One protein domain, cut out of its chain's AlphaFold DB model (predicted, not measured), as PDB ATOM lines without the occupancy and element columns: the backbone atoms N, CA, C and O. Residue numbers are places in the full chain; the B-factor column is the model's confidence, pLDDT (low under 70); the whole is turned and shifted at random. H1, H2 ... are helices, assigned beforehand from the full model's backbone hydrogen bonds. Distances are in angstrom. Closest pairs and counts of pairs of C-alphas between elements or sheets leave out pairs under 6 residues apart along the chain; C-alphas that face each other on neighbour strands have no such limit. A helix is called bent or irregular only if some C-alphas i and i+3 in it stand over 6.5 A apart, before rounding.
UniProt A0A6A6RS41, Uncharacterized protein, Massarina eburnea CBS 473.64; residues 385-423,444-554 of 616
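Overview. This is residues 385 to 423 and 444 to 554 of the 616 residues of an uncharacterized protein of Massarina eburnea CBS 473.64 (UniProt A0A6A6RS41). Three long helices lie side by side in an up-and-down bundle, and the last of them, H3, runs on far past the other two, so that its residues 523 to 554 stick out as one long free arm. H2 and H3 form a helical hairpin, H1 packs along the first part of H3, and the loop of residues 476 to 490 lies at the end of the bundle away from the arm. The printed part has 150 residues with three named helices, H1, H2 and H3 in that order, and no named strand; its class is all helix. It is extended, with a radius of gyration of the C-alphas of 26.9 A and spans of 103 by 31 by 22 A, the arm making much of the length.

Arrangement. Start with H1, residues 385 to 418, H2, residues 449 to 475, and H3, residues 491 to 554, an up-and-down bundle in which each helix runs against the one before it. H1 and H2 are close but not clearly touching; look at Thr 414 and Met 451, whose C-alphas are their closest at 7.7 A. These two run opposite ways at a shallow tilt of 21 degrees. H1 touches H3 with residues 493 to 514 of H3 alone, and the closest C-alphas, those of Thr 401 and Leu 500, are 6.7 A apart. H1 and H3 run the same way at a shallow tilt of 21 degrees. H2 touches H3 with residues 494 to 515 of H3 alone; the closest C-alphas are those of Ile 459 and Gln 508, 5.3 A apart. H2 and H3, a helical hairpin, run opposite ways at a shallow tilt of 21 degrees. Every O i to N i+4 pair is within hydrogen-bond range in H2, against 27 of 30 in H1 and 58 of 60 in H3.

Along the chain. Find C-alpha 385 at (165.452, -70.259, -9.306); from there H1 runs 51.1 A to C-alpha 418. H1 is only just irregular: C-alphas 387 and 390 are 6.7 A apart. Find C-alpha 449 at (150.040, -24.594, -27.047), where H2 begins its 39.5 A to C-alpha 475. H3 runs 94.0 A from C-alpha 491 to C-alpha 554 at (132.003, 19.007, -48.793). H3 is neither bent nor irregular, but only just: C-alphas 546 and 549 are 6.4 A apart.

Size, cuts and confidence. The two C-alphas farthest apart are those of Pro 385 and Ala 554, at 103.2 A. Without residues 523 to 554, which stand free, the body spans 58 by 25 by 22 A. Residues 424 to 443 are not printed, and C-alphas 423 and 444 are 11.8 A apart across the cut. The link from H2 to H3, 15 residues, is long. The mean pLDDT of the printed part is 74.0, and 59 residues are under 70, among them residues 385 to 410 and 444 to 450.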
ATOM      1  N   PRO A 385     165.178 -71.670  -9.022       60.38
ATOM      2  CA  PRO A 385     165.452 -70.259  -9.306       60.38
ATOM      3  C   PRO A 385     164.161 -69.435  -9.439       60.38
ATOM      4  O   PRO A 385     164.153 -68.226  -9.214       60.38
ATOM      5  N   LEU A 386     163.033 -70.091  -9.729       60.22
ATOM      6  CA  LEU A 386     161.742 -69.435  -9.923       60.22
ATOM      7  C   LEU A 386     161.178 -68.803  -8.655       60.22
ATOM      8  O   LEU A 386     160.317 -67.931  -8.757       60.22
ATOM      9  N   ALA A 387     161.675 -69.187  -7.480       59.09
ATOM     10  CA  ALA A 387     161.281 -68.588  -6.209       59.09
ATOM     11  C   ALA A 387     161.655 -67.098  -6.106       59.09
ATOM     12  O   ALA A 387     161.023 -66.359  -5.357       59.09
ATOM     13  N   ILE A 388     162.619 -66.626  -6.907       61.62
ATOM     14  CA  ILE A 388     162.973 -65.200  -6.995       61.62
ATOM     15  C   ILE A 388     161.939 -64.409  -7.808       61.62
ATOM     16  O   ILE A 388     161.762 -63.203  -7.645       61.62
ATOM     17  N   THR A 389     161.224 -65.070  -8.707       62.12
ATOM     18  CA  THR A 389     160.403 -64.377  -9.697       62.12
ATOM     19  C   THR A 389     159.217 -63.588  -9.125       62.12
ATOM     20  O   THR A 389     158.950 -62.506  -9.652       62.12
ATOM     21  N   PRO A 390     158.520 -64.023  -8.050       60.72
ATOM     22  CA  PRO A 390     157.476 -63.216  -7.420       60.72
ATOM     23  C   PRO A 390     158.015 -61.906  -6.848       60.72
ATOM     24  O   PRO A 390     157.328 -60.889  -6.903       60.72
ATOM     25  N   PHE A 391     159.253 -61.908  -6.347       66.69
ATOM     26  CA  PHE A 391     159.906 -60.694  -5.872       66.69
ATOM     27  C   PHE A 391     160.104 -59.692  -7.016       66.69
ATOM     28  O   PHE A 391     159.680 -58.544  -6.908       66.69
ATOM     29  N   ILE A 392     160.668 -60.145  -8.142       62.62
ATOM     30  CA  ILE A 392     160.917 -59.293  -9.317       62.62
ATOM     31  C   ILE A 392     159.601 -58.720  -9.861       62.62
ATOM     32  O   ILE A 392     159.527 -57.540 -10.194       62.62
ATOM     33  N   ARG A 393     158.534 -59.526  -9.905       66.06
ATOM     34  CA  ARG A 393     157.207 -59.053 -10.323       66.06
ATOM     35  C   ARG A 393     156.585 -58.065  -9.346       66.06
ATOM     36  O   ARG A 393     156.001 -57.079  -9.776       66.06
ATOM     37  N   GLY A 394     156.713 -58.287  -8.041       60.94
ATOM     38  CA  GLY A 394     156.231 -57.322  -7.053       60.94
ATOM     39  C   GLY A 394     156.987 -55.994  -7.129       60.94
ATOM     40  O   GLY A 394     156.368 -54.930  -7.087       60.94
ATOM     41  N   PHE A 395     158.304 -56.046  -7.348       64.38
ATOM     42  CA  PHE A 395     159.114 -54.864  -7.646       64.38
ATOM     43  C   PHE A 395     158.608 -54.142  -8.901       64.38
ATOM     44  O   PHE A 395     158.433 -52.924  -8.884       64.38
ATOM     45  N   ALA A 396     158.274 -54.895  -9.954       63.47
ATOM     46  CA  ALA A 396     157.686 -54.361 -11.177       63.47
ATOM     47  C   ALA A 396     156.423 -53.550 -10.930       63.47
ATOM     48  O   ALA A 396     156.303 -52.394 -11.335       63.47
ATOM     49  N   ILE A 397     155.484 -54.189 -10.238       64.38
ATOM     50  CA  ILE A 397     154.181 -53.629  -9.930       64.38
ATOM     51  C   ILE A 397     154.356 -52.358  -9.101       64.38
ATOM     52  O   ILE A 397     153.731 -51.348  -9.399       64.38
ATOM     53  N   SER A 398     155.254 -52.367  -8.112       62.94
ATOM     54  CA  SER A 398     155.562 -51.187  -7.298       62.94
ATOM     55  C   SER A 398     156.033 -49.998  -8.144       62.94
ATOM     56  O   SER A 398     155.546 -48.876  -7.969       62.94
ATOM     57  N   LYS A 399     156.938 -50.231  -9.103       63.03
ATOM     58  CA  LYS A 399     157.442 -49.172  -9.988       63.03
ATOM     59  C   LYS A 399     156.351 -48.635 -10.922       63.03
ATOM     60  O   LYS A 399     156.245 -47.413 -11.057       63.03
ATOM     61  N   TRP A 400     155.512 -49.508 -11.483       65.81
ATOM     62  CA  TRP A 400     154.348 -49.116 -12.288       65.81
ATOM     63  C   TRP A 400     153.337 -48.288 -11.493       65.81
ATOM     64  O   TRP A 400     152.914 -47.229 -11.952       65.81
ATOM     65  N   THR A 401     153.001 -48.707 -10.273       66.00
ATOM     66  CA  THR A 401     152.100 -47.953  -9.392       66.00
ATOM     67  C   THR A 401     152.640 -46.549  -9.125       66.00
ATOM     68  O   THR A 401     151.906 -45.567  -9.213       66.00
ATOM     69  N   ALA A 402     153.941 -46.423  -8.846       58.66
ATOM     70  CA  ALA A 402     154.562 -45.124  -8.614       58.66
ATOM     71  C   ALA A 402     154.518 -44.209  -9.854       58.66
ATOM     72  O   ALA A 402     154.313 -43.004  -9.709       58.66
ATOM     73  N   HIS A 403     154.692 -44.764 -11.059       64.94
ATOM     74  CA  HIS A 403     154.538 -44.022 -12.319       64.94
ATOM     75  C   HIS A 403     153.103 -43.517 -12.513       64.94
ATOM     76  O   HIS A 403     152.891 -42.324 -12.726       64.94
ATOM     77  N   LEU A 404     152.102 -44.385 -12.349       65.94
ATOM     78  CA  LEU A 404     150.698 -43.992 -12.515       65.94
ATOM     79  C   LEU A 404     150.259 -42.953 -11.474       65.94
ATOM     80  O   LEU A 404     149.544 -42.009 -11.812       65.94
ATOM     81  N   ASN A 405     150.759 -43.044 -10.240       63.81
ATOM     82  CA  ASN A 405     150.547 -42.009  -9.226       63.81
ATOM     83  C   ASN A 405     151.135 -40.660  -9.657       63.81
ATOM     84  O   ASN A 405     150.491 -39.621  -9.510       63.81
ATOM     85  N   HIS A 406     152.334 -40.661 -10.240       62.16
ATOM     86  CA  HIS A 406     152.928 -39.447 -10.792       62.16
ATOM     87  C   HIS A 406     152.099 -38.878 -11.959       62.16
ATOM     88  O   HIS A 406     151.875 -37.667 -12.021       62.16
ATOM     89  N   ALA A 407     151.580 -39.730 -12.849       64.81
ATOM     90  CA  ALA A 407     150.680 -39.315 -13.925       64.81
ATOM     91  C   ALA A 407     149.374 -38.697 -13.384       64.81
ATOM     92  O   ALA A 407     148.921 -37.668 -13.889       64.81
ATOM     93  N   HIS A 408     148.816 -39.255 -12.308       67.81
ATOM     94  CA  HIS A 408     147.638 -38.716 -11.622       67.81
ATOM     95  C   HIS A 408     147.896 -37.341 -10.978       67.81
ATOM     96  O   HIS A 408     147.081 -36.418 -11.081       67.81
ATOM     97  N   VAL A 409     149.060 -37.158 -10.353       62.22
ATOM     98  CA  VAL A 409     149.486 -35.849  -9.828       62.22
ATOM     99  C   VAL A 409     149.656 -34.843 -10.972       62.22
ATOM    100  O   VAL A 409     149.152 -33.723 -10.887       62.22
ATOM    101  N   CYS A 410     150.263 -35.252 -12.093       64.38
ATOM    102  CA  CYS A 410     150.367 -34.420 -13.297       64.38
ATOM    103  C   CYS A 410     148.994 -34.001 -13.839       64.38
ATOM    104  O   CYS A 410     148.826 -32.845 -14.238       64.38
ATOM    105  N   PHE A 411     148.015 -34.908 -13.845       74.62
ATOM    106  CA  PHE A 411     146.638 -34.590 -14.220       74.62
ATOM    107  C   PHE A 411     146.061 -33.504 -13.314       74.62
ATOM    108  O   PHE A 411     145.554 -32.493 -13.799       74.62
ATOM    109  N   SER A 412     146.195 -33.686 -12.000       69.62
ATOM    110  CA  SER A 412     145.663 -32.755 -11.002       69.62
ATOM    111  C   SER A 412     146.245 -31.351 -11.167       69.62
ATOM    112  O   SER A 412     145.483 -30.385 -11.175       69.62
ATOM    113  N   HIS A 413     147.558 -31.246 -11.399       66.56
ATOM    114  CA  HIS A 413     148.227 -29.975 -11.692       66.56
ATOM    115  C   HIS A 413     147.790 -29.352 -13.022       66.56
ATOM    116  O   HIS A 413     147.533 -28.153 -13.089       66.56
ATOM    117  N   THR A 414     147.674 -30.152 -14.086       71.06
ATOM    118  CA  THR A 414     147.232 -29.655 -15.404       71.06
ATOM    119  C   THR A 414     145.809 -29.108 -15.312       71.06
ATOM    120  O   THR A 414     145.514 -28.019 -15.800       71.06
ATOM    121  N   ARG A 415     144.930 -29.829 -14.610       76.38
ATOM    122  CA  ARG A 415     143.555 -29.410 -14.347       76.38
ATOM    123  C   ARG A 415     143.493 -28.145 -13.490       76.38
ATOM    124  O   ARG A 415     142.700 -27.267 -13.799       76.38
ATOM    125  N   SER A 416     144.297 -28.029 -12.429       68.75
ATOM    126  CA  SER A 416     144.298 -26.823 -11.589       68.75
ATOM    127  C   SER A 416     144.838 -25.600 -12.330       68.75
ATOM    128  O   SER A 416     144.281 -24.518 -12.179       68.75
ATOM    129  N   ALA A 417     145.866 -25.770 -13.170       64.19
ATOM    130  CA  ALA A 417     146.408 -24.698 -14.006       64.19
ATOM    131  C   ALA A 417     145.367 -24.170 -15.006       64.19
ATOM    132  O   ALA A 417     145.253 -22.962 -15.207       64.19
ATOM    133  N   LEU A 418     144.551 -25.065 -15.577       66.44
ATOM    134  CA  LEU A 418     143.445 -24.680 -16.455       66.44
ATOM    135  C   LEU A 418     142.382 -23.838 -15.750       66.44
ATOM    136  O   LEU A 418     141.764 -23.014 -16.407       66.44
ATOM    137  N   VAL A 419     142.185 -24.013 -14.441       65.38
ATOM    138  CA  VAL A 419     141.098 -23.392 -13.658       65.38
ATOM    139  C   VAL A 419     141.566 -22.141 -12.875       65.38
ATOM    140  O   VAL A 419     140.862 -21.689 -11.984       65.38
ATOM    141  N   SER A 420     142.748 -21.585 -13.190       54.28
ATOM    142  CA  SER A 420     143.427 -20.458 -12.506       54.28
ATOM    143  C   SER A 420     142.626 -19.652 -11.455       54.28
ATOM    144  O   SER A 420     141.747 -18.845 -11.754       54.28
ATOM    145  N   GLU A 421     143.045 -19.869 -10.207       44.53
ATOM    146  CA  GLU A 421     143.341 -18.999  -9.048       44.53
ATOM    147  C   GLU A 421     143.117 -17.459  -9.063       44.53
ATOM    148  O   GLU A 421     143.750 -16.758  -8.280       44.53
ATOM    149  N   HIS A 422     142.199 -16.876  -9.838       44.78
ATOM    150  CA  HIS A 422     141.834 -15.451  -9.661       44.78
ATOM    151  C   HIS A 422     140.856 -15.194  -8.499       44.78
ATOM    152  O   HIS A 422     140.511 -14.054  -8.198       44.78
ATOM    153  N   THR A 423     140.434 -16.227  -7.769       42.16
ATOM    154  CA  THR A 423     139.470 -16.081  -6.668       42.16
ATOM    155  C   THR A 423     140.056 -15.523  -5.365       42.16
ATOM    156  O   THR A 423     139.283 -15.274  -4.442       42.16
ATOM    157  N   GLY A 444     142.363 -20.058 -17.305       52.31
ATOM    158  CA  GLY A 444     143.585 -19.239 -17.260       52.31
ATOM    159  C   GLY A 444     143.724 -18.205 -18.390       52.31
ATOM    160  O   GLY A 444     143.330 -18.439 -19.533       52.31
ATOM    161  N   ALA A 445     144.277 -17.038 -18.045       47.31
ATOM    162  CA  ALA A 445     144.264 -15.833 -18.876       47.31
ATOM    163  C   ALA A 445     144.851 -16.026 -20.290       47.31
ATOM    164  O   ALA A 445     144.313 -15.429 -21.229       47.31
ATOM    165  N   ASP A 446     145.822 -16.933 -20.457       54.75
ATOM    166  CA  ASP A 446     146.588 -17.118 -21.691       54.75
ATOM    167  C   ASP A 446     146.560 -18.567 -22.199       54.75
ATOM    168  O   ASP A 446     146.872 -19.519 -21.477       54.75
ATOM    169  N   TRP A 447     146.196 -18.724 -23.474       63.00
ATOM    170  CA  TRP A 447     146.293 -19.981 -24.209       63.00
ATOM    171  C   TRP A 447     147.754 -20.380 -24.349       63.00
ATOM    172  O   TRP A 447     148.567 -19.588 -24.820       63.00
ATOM    173  N   LYS A 448     148.087 -21.617 -23.982       67.62
ATOM    174  CA  LYS A 448     149.436 -22.139 -24.161       67.62
ATOM    175  C   LYS A 448     149.394 -23.451 -24.932       67.62
ATOM    176  O   LYS A 448     148.863 -24.446 -24.438       67.62
ATOM    177  N   GLU A 449     149.972 -23.444 -26.131       66.19
ATOM    178  CA  GLU A 449     150.040 -24.594 -27.047       66.19
ATOM    179  C   GLU A 449     150.611 -25.844 -26.360       66.19
ATOM    180  O   GLU A 449     150.086 -26.948 -26.530       66.19
ATOM    181  N   TRP A 450     151.588 -25.663 -25.463       66.31
ATOM    182  CA  TRP A 450     152.199 -26.761 -24.711       66.31
ATOM    183  C   TRP A 450     151.202 -27.562 -23.861       66.31
ATOM    184  O   TRP A 450     151.440 -28.740 -23.596       66.31
ATOM    185  N   MET A 451     150.080 -26.973 -23.421       70.19
ATOM    186  CA  MET A 451     149.086 -27.689 -22.610       70.19
ATOM    187  C   MET A 451     148.390 -28.771 -23.431       70.19
ATOM    188  O   MET A 451     148.186 -29.887 -22.947       70.19
ATOM    189  N   PHE A 452     148.057 -28.455 -24.684       75.38
ATOM    190  CA  PHE A 452     147.475 -29.415 -25.612       75.38
ATOM    191  C   PHE A 452     148.490 -30.493 -25.985       75.38
ATOM    192  O   PHE A 452     148.177 -31.680 -25.887       75.38
ATOM    193  N   GLU A 453     149.726 -30.100 -26.304       69.31
ATOM    194  CA  GLU A 453     150.819 -31.046 -26.557       69.31
ATOM    195  C   GLU A 453     151.026 -32.002 -25.376       69.31
ATOM    196  O   GLU A 453     151.188 -33.209 -25.566       69.31
ATOM    197  N   ARG A 454     150.961 -31.494 -24.137       69.19
ATOM    198  CA  ARG A 454     151.126 -32.297 -22.922       69.19
ATOM    199  C   ARG A 454     149.978 -33.277 -22.712       69.19
ATOM    200  O   ARG A 454     150.235 -34.428 -22.363       69.19
ATOM    201  N   MET A 455     148.734 -32.843 -22.912       77.44
ATOM    202  CA  MET A 455     147.573 -33.733 -22.824       77.44
ATOM    203  C   MET A 455     147.639 -34.820 -23.903       77.44
ATOM    204  O   MET A 455     147.490 -35.996 -23.581       77.44
ATOM    205  N   ALA A 456     147.953 -34.463 -25.151       78.25
ATOM    206  CA  ALA A 456     148.114 -35.417 -26.248       78.25
ATOM    207  C   ALA A 456     149.250 -36.423 -25.986       78.25
ATOM    208  O   ALA A 456     149.083 -37.627 -26.202       78.25
ATOM    209  N   TYR A 457     150.382 -35.947 -25.458       75.62
ATOM    210  CA  TYR A 457     151.505 -36.787 -25.043       75.62
ATOM    211  C   TYR A 457     151.100 -37.792 -23.959       75.62
ATOM    212  O   TYR A 457     151.331 -38.987 -24.117       75.62
ATOM    213  N   LEU A 458     150.445 -37.334 -22.887       74.81
ATOM    214  CA  LEU A 458     150.033 -38.203 -21.780       74.81
ATOM    215  C   LEU A 458     148.974 -39.226 -22.203       74.81
ATOM    216  O   LEU A 458     149.067 -40.381 -21.802       74.81
ATOM    217  N   ILE A 459     148.017 -38.844 -23.054       81.62
ATOM    218  CA  ILE A 459     147.023 -39.773 -23.617       81.62
ATOM    219  C   ILE A 459     147.715 -40.878 -24.419       81.62
ATOM    220  O   ILE A 459     147.389 -42.054 -24.261       81.62
ATOM    221  N   THR A 460     148.677 -40.505 -25.267       77.44
ATOM    222  CA  THR A 460     149.416 -41.463 -26.099       77.44
ATOM    223  C   THR A 460     150.249 -42.403 -25.229       77.44
ATOM    224  O   THR A 460     150.155 -43.620 -25.386       77.44
ATOM    225  N   ASN A 461     150.983 -41.877 -24.250       70.88
ATOM    226  CA  ASN A 461     151.811 -42.696 -23.368       70.88
ATOM    227  C   ASN A 461     150.985 -43.645 -22.499       70.88
ATOM    228  O   ASN A 461     151.298 -44.826 -22.445       70.88
ATOM    229  N   LEU A 462     149.884 -43.183 -21.896       78.50
ATOM    230  CA  LEU A 462     148.997 -44.052 -21.112       78.50
ATOM    231  C   LEU A 462     148.394 -45.178 -21.966       78.50
ATOM    232  O   LEU A 462     148.159 -46.281 -21.469       78.50
ATOM    233  N   SER A 463     148.178 -44.930 -23.263       79.94
ATOM    234  CA  SER A 463     147.726 -45.967 -24.191       79.94
ATOM    235  C   SER A 463     148.801 -47.029 -24.458       79.94
ATOM    236  O   SER A 463     148.476 -48.217 -24.485       79.94
ATOM    237  N   LEU A 464     150.070 -46.620 -24.582       72.69
ATOM    238  CA  LEU A 464     151.214 -47.526 -24.713       72.69
ATOM    239  C   LEU A 464     151.436 -48.311 -23.415       72.69
ATOM    240  O   LEU A 464     151.505 -49.537 -23.449       72.69
ATOM    241  N   ASP A 465     151.418 -47.633 -22.268       71.88
ATOM    242  CA  ASP A 465     151.534 -48.238 -20.938       71.88
ATOM    243  C   ASP A 465     150.467 -49.317 -20.717       71.88
ATOM    244  O   ASP A 465     150.770 -50.432 -20.283       71.88
ATOM    245  N   ARG A 466     149.214 -49.039 -21.107       81.62
ATOM    246  CA  ARG A 466     148.133 -50.033 -21.082       81.62
ATOM    247  C   ARG A 466     148.466 -51.253 -21.941       81.62
ATOM    248  O   ARG A 466     148.265 -52.378 -21.485       81.62
ATOM    249  N   MET A 467     148.962 -51.058 -23.164       73.62
ATOM    250  CA  MET A 467     149.351 -52.171 -24.041       73.62
ATOM    251  C   MET A 467     150.469 -53.014 -23.419       73.62
ATOM    252  O   MET A 467     150.427 -54.243 -23.505       73.62
ATOM    253  N   HIS A 468     151.430 -52.374 -22.756       67.31
ATOM    254  CA  HIS A 468     152.536 -53.037 -22.072       67.31
ATOM    255  C   HIS A 468     152.041 -53.864 -20.875       67.31
ATOM    256  O   HIS A 468     152.380 -55.042 -20.745       67.31
ATOM    257  N   ILE A 469     151.156 -53.300 -20.051       70.94
ATOM    258  CA  ILE A 469     150.517 -54.014 -18.938       70.94
ATOM    259  C   ILE A 469     149.679 -55.196 -19.444       70.94
ATOM    260  O   ILE A 469     149.759 -56.292 -18.896       70.94
ATOM    261  N   GLU A 470     148.911 -55.030 -20.519       75.56
ATOM    262  CA  GLU A 470     148.137 -56.134 -21.096       75.56
ATOM    263  C   GLU A 470     149.033 -57.229 -21.694       75.56
ATOM    264  O   GLU A 470     148.711 -58.413 -21.601       75.56
ATOM    265  N   ALA A 471     150.169 -56.866 -22.297       66.12
ATOM    266  CA  ALA A 471     151.154 -57.833 -22.770       66.12
ATOM    267  C   ALA A 471     151.734 -58.661 -21.611       66.12
ATOM    268  O   ALA A 471     151.827 -59.884 -21.741       66.12
ATOM    269  N   ASN A 472     152.023 -58.034 -20.463       66.31
ATOM    270  CA  ASN A 472     152.387 -58.754 -19.238       66.31
ATOM    271  C   ASN A 472     151.308 -59.709 -18.788       66.31
ATOM    272  O   ASN A 472     151.590 -60.869 -18.519       66.31
ATOM    273  N   MET A 473     150.073 -59.224 -18.692       70.25
ATOM    274  CA  MET A 473     148.961 -60.038 -18.225       70.25
ATOM    275  C   MET A 473     148.833 -61.306 -19.073       70.25
ATOM    276  O   MET A 473     148.842 -62.405 -18.522       70.25
ATOM    277  N   ARG A 474     148.869 -61.177 -20.407       68.56
ATOM    278  CA  ARG A 474     148.860 -62.331 -21.323       68.56
ATOM    279  C   ARG A 474     150.066 -63.250 -21.113       68.56
ATOM    280  O   ARG A 474     149.901 -64.466 -21.098       68.56
ATOM    281  N   ALA A 475     151.263 -62.692 -20.915       56.72
ATOM    282  CA  ALA A 475     152.479 -63.463 -20.642       56.72
ATOM    283  C   ALA A 475     152.395 -64.270 -19.338       56.72
ATOM    284  O   ALA A 475     152.924 -65.375 -19.261       56.72
ATOM    285  N   LEU A 476     151.702 -63.734 -18.333       64.44
ATOM    286  CA  LEU A 476     151.439 -64.389 -17.051       64.44
ATOM    287  C   LEU A 476     150.298 -65.419 -17.124       64.44
ATOM    288  O   LEU A 476     149.983 -66.066 -16.124       64.44
ATOM    289  N   GLY A 477     149.667 -65.575 -18.293       61.25
ATOM    290  CA  GLY A 477     148.474 -66.400 -18.483       61.25
ATOM    291  C   GLY A 477     147.205 -65.789 -17.881       61.25
ATOM    292  O   GLY A 477     146.217 -66.496 -17.709       61.25
ATOM    293  N   ILE A 478     147.229 -64.503 -17.522       71.50
ATOM    294  CA  ILE A 478     146.055 -63.773 -17.048       71.50
ATOM    295  C   ILE A 478     145.216 -63.410 -18.268       71.50
ATOM    296  O   ILE A 478     145.638 -62.625 -19.121       71.50
ATOM    297  N   ASP A 479     144.008 -63.956 -18.320       80.44
ATOM    298  CA  ASP A 479     143.009 -63.507 -19.277       80.44
ATOM    299  C   ASP A 479     142.514 -62.110 -18.870       80.44
ATOM    300  O   ASP A 479     142.211 -61.832 -17.700       80.44
ATOM    301  N   ILE A 480     142.502 -61.214 -19.853       82.94
ATOM    302  CA  ILE A 480     142.086 -59.823 -19.702       82.94
ATOM    303  C   ILE A 480     140.562 -59.741 -19.575       82.94
ATOM    304  O   ILE A 480     140.078 -58.884 -18.838       82.94
ATOM    305  N   GLU A 481     139.834 -60.636 -20.248       86.31
ATOM    306  CA  GLU A 481     138.370 -60.616 -20.318       86.31
ATOM    307  C   GLU A 481     137.719 -61.461 -19.215       86.31
ATOM    308  O   GLU A 481     136.647 -61.113 -18.723       86.31
ATOM    309  N   ASP A 482     138.368 -62.546 -18.775       85.19
ATOM    310  CA  ASP A 482     137.858 -63.371 -17.673       85.19
ATOM    311  C   ASP A 482     138.345 -62.855 -16.302       85.19
ATOM    312  O   ASP A 482     139.524 -63.016 -15.969       85.19
ATOM    313  N   PRO A 483     137.462 -62.311 -15.437       78.38
ATOM    314  CA  PRO A 483     137.832 -61.819 -14.108       78.38
ATOM    315  C   PRO A 483     138.288 -62.922 -13.140       78.38
ATOM    316  O   PRO A 483     138.958 -62.622 -12.147       78.38
ATOM    317  N   ASN A 484     137.968 -64.193 -13.405       76.69
ATOM    318  CA  ASN A 484     138.366 -65.320 -12.559       76.69
ATOM    319  C   ASN A 484     139.712 -65.934 -12.966       76.69
ATOM    320  O   ASN A 484     140.345 -66.627 -12.156       76.69
ATOM    321  N   SER A 485     140.185 -65.645 -14.180       76.25
ATOM    322  CA  SER A 485     141.509 -66.047 -14.636       76.25
ATOM    323  C   SER A 485     142.578 -65.405 -13.761       76.25
ATOM    324  O   SER A 485     142.517 -64.215 -13.454       76.25
ATOM    325  N   HIS A 486     143.544 -66.195 -13.318       65.62
ATOM    326  CA  HIS A 486     144.675 -65.736 -12.510       65.62
ATOM    327  C   HIS A 486     146.020 -66.178 -13.101       65.62
ATOM    328  O   HIS A 486     147.072 -65.885 -12.545       65.62
ATOM    329  N   GLY A 487     146.005 -66.835 -14.266       67.00
ATOM    330  CA  GLY A 487     147.214 -67.372 -14.880       67.00
ATOM    331  C   GLY A 487     147.989 -68.304 -13.949       67.00
ATOM    332  O   GLY A 487     147.408 -68.971 -13.092       67.00
ATOM    333  N   PHE A 488     149.314 -68.342 -14.102       59.47
ATOM    334  CA  PHE A 488     150.197 -69.059 -13.167       59.47
ATOM    335  C   PHE A 488     150.607 -68.204 -11.958       59.47
ATOM    336  O   PHE A 488     151.413 -68.633 -11.130       59.47
ATOM    337  N   VAL A 489     150.071 -66.987 -11.857       59.97
ATOM    338  CA  VAL A 489     150.315 -66.081 -10.740       59.97
ATOM    339  C   VAL A 489     149.172 -66.172  -9.725       59.97
ATOM    340  O   VAL A 489     148.055 -66.593 -10.015       59.97
ATOM    341  N   GLY A 490     149.442 -65.842  -8.463       61.62
ATOM    342  CA  GLY A 490     148.407 -65.906  -7.429       61.62
ATOM    343  C   GLY A 490     147.262 -64.912  -7.683       61.62
ATOM    344  O   GLY A 490     147.441 -63.883  -8.341       61.62
ATOM    345  N   LYS A 491     146.093 -65.156  -7.070       70.81
ATOM    346  CA  LYS A 491     144.921 -64.252  -7.143       70.81
ATOM    347  C   LYS A 491     145.262 -62.798  -6.795       70.81
ATOM    348  O   LYS A 491     144.808 -61.878  -7.466       70.81
ATOM    349  N   ARG A 492     146.083 -62.601  -5.760       67.06
ATOM    350  CA  ARG A 492     146.505 -61.275  -5.282       67.06
ATOM    351  C   ARG A 492     147.284 -60.509  -6.350       67.06
ATOM    352  O   ARG A 492     146.974 -59.362  -6.633       67.06
ATOM    353  N   GLU A 493     148.276 -61.152  -6.955       66.88
ATOM    354  CA  GLU A 493     149.119 -60.518  -7.969       66.88
ATOM    355  C   GLU A 493     148.308 -60.171  -9.225       66.88
ATOM    356  O   GLU A 493     148.421 -59.078  -9.772       66.88
ATOM    357  N   THR A 494     147.407 -61.072  -9.619       71.88
ATOM    358  CA  THR A 494     146.465 -60.843 -10.719       71.88
ATOM    359  C   THR A 494     145.639 -59.574 -10.506       71.88
ATOM    360  O   THR A 494     145.482 -58.768 -11.423       71.88
ATOM    361  N   GLN A 495     145.121 -59.370  -9.290       75.88
ATOM    362  CA  GLN A 495     144.358 -58.169  -8.949       75.88
ATOM    363  C   GLN A 495     145.198 -56.896  -9.088       75.88
ATOM    364  O   GLN A 495     144.683 -55.889  -9.562       75.88
ATOM    365  N   MET A 496     146.490 -56.941  -8.747       72.75
ATOM    366  CA  MET A 496     147.380 -55.787  -8.895       72.75
ATOM    367  C   MET A 496     147.620 -55.430 -10.366       72.75
ATOM    368  O   MET A 496     147.513 -54.264 -10.734       72.75
ATOM    369  N   TRP A 497     147.865 -56.419 -11.231       74.19
ATOM    370  CA  TRP A 497     147.999 -56.180 -12.673       74.19
ATOM    371  C   TRP A 497     146.720 -55.605 -13.290       74.19
ATOM    372  O   TRP A 497     146.774 -54.664 -14.083       74.19
ATOM    373  N   ARG A 498     145.554 -56.113 -12.873       82.06
ATOM    374  CA  ARG A 498     144.255 -55.560 -13.284       82.06
ATOM    375  C   ARG A 498     144.044 -54.137 -12.783       82.06
ATOM    376  O   ARG A 498     143.523 -53.315 -13.531       82.06
ATOM    377  N   HIS A 499     144.465 -53.839 -11.557       82.50
ATOM    378  CA  HIS A 499     144.398 -52.490 -11.007       82.50
ATOM    379  C   HIS A 499     145.259 -51.513 -11.816       82.50
ATOM    380  O   HIS A 499     144.751 -50.478 -12.230       82.50
ATOM    381  N   LEU A 500     146.508 -51.873 -12.140       77.56
ATOM    382  CA  LEU A 500     147.373 -51.059 -13.006       77.56
ATOM    383  C   LEU A 500     146.719 -50.772 -14.364       77.56
ATOM    384  O   LEU A 500     146.723 -49.630 -14.825       77.56
ATOM    385  N   ARG A 501     146.108 -51.792 -14.982       85.38
ATOM    386  CA  ARG A 501     145.359 -51.634 -16.234       85.38
ATOM    387  C   ARG A 501     144.186 -50.665 -16.078       85.38
ATOM    388  O   ARG A 501     144.030 -49.789 -16.926       85.38
ATOM    389  N   SER A 502     143.378 -50.817 -15.025       88.38
ATOM    390  CA  SER A 502     142.248 -49.918 -14.746       88.38
ATOM    391  C   SER A 502     142.729 -48.482 -14.588       88.38
ATOM    392  O   SER A 502     142.257 -47.609 -15.303       88.38
ATOM    393  N   CYS A 503     143.756 -48.255 -13.767       83.19
ATOM    394  CA  CYS A 503     144.325 -46.929 -13.551       83.19
ATOM    395  C   CYS A 503     144.795 -46.269 -14.854       83.19
ATOM    396  O   CYS A 503     144.587 -45.072 -15.031       83.19
ATOM    397  N   CYS A 504     145.390 -47.025 -15.788       83.88
ATOM    398  CA  CYS A 504     145.758 -46.490 -17.103       83.88
ATOM    399  C   CYS A 504     144.534 -46.039 -17.908       83.88
ATOM    400  O   CYS A 504     144.557 -44.958 -18.489       83.88
ATOM    401  N   ILE A 505     143.474 -46.856 -17.932       91.38
ATOM    402  CA  ILE A 505     142.219 -46.549 -18.634       91.38
ATOM    403  C   ILE A 505     141.566 -45.306 -18.023       91.38
ATOM    404  O   ILE A 505     141.251 -44.364 -18.747       91.38
ATOM    405  N   ASP A 506     141.440 -45.278 -16.698       90.62
ATOM    406  CA  ASP A 506     140.800 -44.192 -15.960       90.62
ATOM    407  C   ASP A 506     141.564 -42.871 -16.162       90.62
ATOM    408  O   ASP A 506     140.974 -41.837 -16.480       90.62
ATOM    409  N   LEU A 507     142.901 -42.896 -16.055       83.62
ATOM    410  CA  LEU A 507     143.752 -41.731 -16.317       83.62
ATOM    411  C   LEU A 507     143.658 -41.262 -17.769       83.62
ATOM    412  O   LEU A 507     143.549 -40.058 -18.015       83.62
ATOM    413  N   GLN A 508     143.683 -42.187 -18.728       91.75
ATOM    414  CA  GLN A 508     143.566 -41.860 -20.145       91.75
ATOM    415  C   GLN A 508     142.227 -41.169 -20.430       91.75
ATOM    416  O   GLN A 508     142.206 -40.122 -21.079       91.75
ATOM    417  N   GLU A 509     141.126 -41.709 -19.905       93.44
ATOM    418  CA  GLU A 509     139.791 -41.132 -20.057       93.44
ATOM    419  C   GLU A 509     139.709 -39.741 -19.407       93.44
ATOM    420  O   GLU A 509     139.159 -38.807 -19.995       93.44
ATOM    421  N   MET A 510     140.304 -39.560 -18.224       90.00
ATOM    422  CA  MET A 510     140.369 -38.259 -17.558       90.00
ATOM    423  C   MET A 510     141.121 -37.214 -18.394       90.00
ATOM    424  O   MET A 510     140.619 -36.099 -18.568       90.00
ATOM    425  N   PHE A 511     142.281 -37.558 -18.964       88.00
ATOM    426  CA  PHE A 511     143.015 -36.648 -19.851       88.00
ATOM    427  C   PHE A 511     142.267 -36.359 -21.156       88.00
ATOM    428  O   PHE A 511     142.261 -35.214 -21.602       88.00
ATOM    429  N   GLN A 512     141.595 -37.349 -21.750       92.44
ATOM    430  CA  GLN A 512     140.768 -37.149 -22.946       92.44
ATOM    431  C   GLN A 512     139.590 -36.209 -22.675       92.44
ATOM    432  O   GLN A 512     139.334 -35.293 -23.458       92.44
ATOM    433  N   LYS A 513     138.900 -36.390 -21.541       91.75
ATOM    434  CA  LYS A 513     137.838 -35.482 -21.089       91.75
ATOM    435  C   LYS A 513     138.377 -34.067 -20.909       91.75
ATOM    436  O   LYS A 513     137.767 -33.123 -21.402       91.75
ATOM    437  N   LEU A 514     139.533 -33.917 -20.261       86.88
ATOM    438  CA  LEU A 514     140.157 -32.613 -20.048       86.88
ATOM    439  C   LEU A 514     140.552 -31.935 -21.367       86.88
ATOM    440  O   LEU A 514     140.266 -30.755 -21.543       86.88
ATOM    441  N   ALA A 515     141.134 -32.681 -22.309       87.62
ATOM    442  CA  ALA A 515     141.494 -32.176 -23.631       87.62
ATOM    443  C   ALA A 515     140.256 -31.742 -24.433       87.62
ATOM    444  O   ALA A 515     140.249 -30.667 -25.028       87.62
ATOM    445  N   SER A 516     139.178 -32.533 -24.395       89.81
ATOM    446  CA  SER A 516     137.904 -32.177 -25.032       89.81
ATOM    447  C   SER A 516     137.319 -30.894 -24.437       89.81
ATOM    448  O   SER A 516     137.029 -29.950 -25.173       89.81
ATOM    449  N   LEU A 517     137.242 -30.798 -23.104       85.62
ATOM    450  CA  LEU A 517     136.789 -29.582 -22.422       85.62
ATOM    451  C   LEU A 517     137.653 -28.375 -22.795       85.62
ATOM    452  O   LEU A 517     137.116 -27.318 -23.114       85.62
ATOM    453  N   TYR A 518     138.975 -28.544 -22.827       82.75
ATOM    454  CA  TYR A 518     139.898 -27.496 -23.238       82.75
ATOM    455  C   TYR A 518     139.580 -26.986 -24.649       82.75
ATOM    456  O   TYR A 518     139.350 -25.792 -24.821       82.75
ATOM    457  N   THR A 519     139.460 -27.876 -25.641       85.31
ATOM    458  CA  THR A 519     139.133 -27.487 -27.027       85.31
ATOM    459  C   THR A 519     137.778 -26.786 -27.160       85.31
ATOM    460  O   THR A 519     137.650 -25.832 -27.926       85.31
ATOM    461  N   GLN A 520     136.771 -27.191 -26.379       85.38
ATOM    462  CA  GLN A 520     135.464 -26.527 -26.364       85.38
ATOM    463  C   GLN A 520     135.561 -25.094 -25.830       85.38
ATOM    464  O   GLN A 520     134.942 -24.182 -26.381       85.38
ATOM    465  N   VAL A 521     136.364 -24.878 -24.785       80.75
ATOM    466  CA  VAL A 521     136.608 -23.536 -24.242       80.75
ATOM    467  C   VAL A 521     137.394 -22.679 -25.243       80.75
ATOM    468  O   VAL A 521     137.067 -21.498 -25.386       80.75
ATOM    469  N   VAL A 522     138.356 -23.256 -25.986       80.00
ATOM    470  CA  VAL A 522     139.086 -22.563 -27.079       80.00
ATOM    471  C   VAL A 522     138.103 -22.025 -28.106       80.00
ATOM    472  O   VAL A 522     138.032 -20.813 -28.321       80.00
ATOM    473  N   ALA A 523     137.289 -22.915 -28.674       84.25
ATOM    474  CA  ALA A 523     136.338 -22.560 -29.716       84.25
ATOM    475  C   ALA A 523     135.326 -21.505 -29.233       84.25
ATOM    476  O   ALA A 523     134.988 -20.571 -29.963       84.25
ATOM    477  N   LEU A 524     134.867 -21.606 -27.979       81.50
ATOM    478  CA  LEU A 524     133.942 -20.634 -27.401       81.50
ATOM    479  C   LEU A 524     134.567 -19.235 -27.295       81.50
ATOM    480  O   LEU A 524     133.903 -18.242 -27.603       81.50
ATOM    481  N   ARG A 525     135.832 -19.132 -26.874       76.38
ATOM    482  CA  ARG A 525     136.509 -17.836 -26.719       76.38
ATOM    483  C   ARG A 525     136.889 -17.226 -28.062       76.38
ATOM    484  O   ARG A 525     136.775 -16.010 -28.220       76.38
ATOM    485  N   GLU A 526     137.286 -18.043 -29.032       82.50
ATOM    486  CA  GLU A 526     137.511 -17.591 -30.406       82.50
ATOM    487  C   GLU A 526     136.217 -17.015 -30.997       82.50
ATOM    488  O   GLU A 526     136.208 -15.888 -31.495       82.50
ATOM    489  N   ALA A 527     135.084 -17.702 -30.811       81.75
ATOM    490  CA  ALA A 527     133.777 -17.202 -31.225       81.75
ATOM    491  C   ALA A 527     133.390 -15.889 -30.514       81.75
ATOM    492  O   ALA A 527     132.839 -14.976 -31.135       81.75
ATOM    493  N   GLN A 528     133.688 -15.754 -29.216       82.19
ATOM    494  CA  GLN A 528     133.455 -14.512 -28.472       82.19
ATOM    495  C   GLN A 528     134.332 -13.359 -28.979       82.19
ATOM    496  O   GLN A 528     133.819 -12.256 -29.172       82.19
ATOM    497  N   THR A 529     135.616 -13.615 -29.235       79.12
ATOM    498  CA  THR A 529     136.583 -12.622 -29.734       79.12
ATOM    499  C   THR A 529     136.250 -12.192 -31.161       79.12
ATOM    500  O   THR A 529     136.222 -11.004 -31.468       79.12
ATOM    501  N   SER A 530     135.881 -13.138 -32.023       82.06
ATOM    502  CA  SER A 530     135.375 -12.844 -33.364       82.06
ATOM    503  C   SER A 530     134.121 -11.966 -33.303       82.06
ATOM    504  O   SER A 530     133.987 -10.996 -34.047       82.06
ATOM    505  N   ASN A 531     133.217 -12.221 -32.352       84.56
ATOM    506  CA  ASN A 531     132.005 -11.420 -32.188       84.56
ATOM    507  C   ASN A 531     132.303  -9.999 -31.671       84.56
ATOM    508  O   ASN A 531     131.658  -9.038 -32.096       84.56
ATOM    509  N   THR A 532     133.278  -9.818 -30.776       78.69
ATOM    510  CA  THR A 532     133.691  -8.473 -30.333       78.69
ATOM    511  C   THR A 532     134.410  -7.705 -31.443       78.69
ATOM    512  O   THR A 532     134.124  -6.520 -31.647       78.69
ATOM    513  N   GLN A 533     135.258  -8.374 -32.226       82.06
ATOM    514  CA  GLN A 533     135.872  -7.801 -33.423       82.06
ATOM    515  C   GLN A 533     134.813  -7.412 -34.459       82.06
ATOM    516  O   GLN A 533     134.809  -6.277 -34.931       82.06
ATOM    517  N   ALA A 534     133.838  -8.282 -34.732       83.62
ATOM    518  CA  ALA A 534     132.744  -8.004 -35.658       83.62
ATOM    519  C   ALA A 534     131.918  -6.777 -35.240       83.62
ATOM    520  O   ALA A 534     131.538  -5.976 -36.091       83.62
ATOM    521  N   LYS A 535     131.675  -6.576 -33.938       80.75
ATOM    522  CA  LYS A 535     131.020  -5.355 -33.428       80.75
ATOM    523  C   LYS A 535     131.860  -4.102 -33.671       80.75
ATOM    524  O   LYS A 535     131.313  -3.068 -34.046       80.75
ATOM    525  N   SER A 536     133.172  -4.197 -33.479       84.94
ATOM    526  CA  SER A 536     134.096  -3.081 -33.712       84.94
ATOM    527  C   SER A 536     134.152  -2.715 -35.200       84.94
ATOM    528  O   SER A 536     134.017  -1.547 -35.558       84.94
ATOM    529  N   VAL A 537     134.226  -3.720 -36.077       86.50
ATOM    530  CA  VAL A 537     134.149  -3.548 -37.537       86.50
ATOM    531  C   VAL A 537     132.795  -2.977 -37.954       86.50
ATOM    532  O   VAL A 537     132.740  -2.085 -38.801       86.50
ATOM    533  N   GLN A 538     131.696  -3.427 -37.342       81.56
ATOM    534  CA  GLN A 538     130.362  -2.884 -37.599       81.56
ATOM    535  C   GLN A 538     130.293  -1.390 -37.259       81.56
ATOM    536  O   GLN A 538     129.722  -0.614 -38.027       81.56
ATOM    537  N   TRP A 539     130.889  -0.977 -36.139       82.69
ATOM    538  CA  TRP A 539     130.928   0.430 -35.751       82.69
ATOM    539  C   TRP A 539     131.766   1.275 -36.721       82.69
ATOM    540  O   TRP A 539     131.284   2.307 -37.192       82.69
ATOM    541  N   LEU A 540     132.960   0.807 -37.095       86.12
ATOM    542  CA  LEU A 540     133.822   1.477 -38.077       86.12
ATOM    543  C   LEU A 540     133.158   1.589 -39.453       86.12
ATOM    544  O   LEU A 540     133.194   2.649 -40.073       86.12
ATOM    545  N   THR A 541     132.496   0.525 -39.911       86.56
ATOM    546  CA  THR A 541     131.755   0.526 -41.180       86.56
ATOM    547  C   THR A 541     130.607   1.530 -41.130       86.56
ATOM    548  O   THR A 541     130.429   2.307 -42.065       86.56
ATOM    549  N   GLY A 542     129.875   1.588 -40.009       81.31
ATOM    550  CA  GLY A 542     128.851   2.608 -39.783       81.31
ATOM    551  C   GLY A 542     129.412   4.028 -39.896       81.31
ATOM    552  O   GLY A 542     128.842   4.867 -40.590       81.31
ATOM    553  N   LEU A 543     130.579   4.279 -39.302       84.69
ATOM    554  CA  LEU A 543     131.246   5.578 -39.365       84.69
ATOM    555  C   LEU A 543     131.715   5.925 -40.793       84.69
ATOM    556  O   LEU A 543     131.474   7.033 -41.275       84.69
ATOM    557  N   GLY A 544     132.312   4.963 -41.504       86.75
ATOM    558  CA  GLY A 544     132.755   5.121 -42.891       86.75
ATOM    559  C   GLY A 544     131.601   5.398 -43.858       86.75
ATOM    560  O   GLY A 544     131.686   6.312 -44.677       86.75
ATOM    561  N   THR A 545     130.479   4.680 -43.717       84.75
ATOM    562  CA  THR A 545     129.279   4.921 -44.539       84.75
ATOM    563  C   THR A 545     128.686   6.315 -44.343       84.75
ATOM    564  O   THR A 545     128.086   6.846 -45.273       84.75
ATOM    565  N   LEU A 546     128.884   6.935 -43.174       82.75
ATOM    566  CA  LEU A 546     128.438   8.300 -42.908       82.75
ATOM    567  C   LEU A 546     129.416   9.346 -43.468       82.75
ATOM    568  O   LEU A 546     128.986  10.299 -44.116       82.75
ATOM    569  N   PHE A 547     130.724   9.183 -43.245       85.50
ATOM    570  CA  PHE A 547     131.716  10.201 -43.610       85.50
ATOM    571  C   PHE A 547     132.036  10.273 -45.106       85.50
ATOM    572  O   PHE A 547     132.332  11.367 -45.592       85.50
ATOM    573  N   VAL A 548     131.971   9.161 -45.848       88.19
ATOM    574  CA  VAL A 548     132.328   9.151 -47.281       88.19
ATOM    575  C   VAL A 548     131.410  10.068 -48.108       88.19
ATOM    576  O   VAL A 548     131.929  10.965 -48.778       88.19
ATOM    577  N   PRO A 549     130.067   9.962 -48.035       83.19
ATOM    578  CA  PRO A 549     129.178  10.861 -48.772       83.19
ATOM    579  C   PRO A 549     129.283  12.318 -48.313       83.19
ATOM    580  O   PRO A 549     129.254  13.226 -49.140       83.19
ATOM    581  N   LEU A 550     129.458  12.555 -47.007       83.62
ATOM    582  CA  LEU A 550     129.634  13.905 -46.463       83.62
ATOM    583  C   LEU A 550     130.908  14.573 -46.986       83.62
ATOM    584  O   LEU A 550     130.880  15.755 -47.321       83.62
ATOM    585  N   SER A 551     131.996  13.814 -47.112       88.25
ATOM    586  CA  SER A 551     133.259  14.311 -47.666       88.25
ATOM    587  C   SER A 551     133.129  14.652 -49.151       88.25
ATOM    588  O   SER A 551     133.674  15.660 -49.594       88.25
ATOM    589  N   ILE A 552     132.354  13.870 -49.915       86.56
ATOM    590  CA  ILE A 552     132.057  14.164 -51.327       86.56
ATOM    591  C   ILE A 552     131.248  15.462 -51.449       86.56
ATOM    592  O   ILE A 552     131.598  16.325 -52.252       86.56
ATOM    593  N   VAL A 553     130.203  15.639 -50.632       84.88
ATOM    594  CA  VAL A 553     129.395  16.871 -50.629       84.88
ATOM    595  C   VAL A 553     130.243  18.079 -50.233       84.88
ATOM    596  O   VAL A 553     130.181  19.110 -50.901       84.88
ATOM    597  N   ALA A 554     131.076  17.954 -49.197       83.56
ATOM    598  CA  ALA A 554     132.003  19.007 -48.793       83.56
ATOM    599  C   ALA A 554     133.004  19.347 -49.912       83.56
ATOM    600  O   ALA A 554     133.224  20.523 -50.190       83.56
TER     601      ALA A 554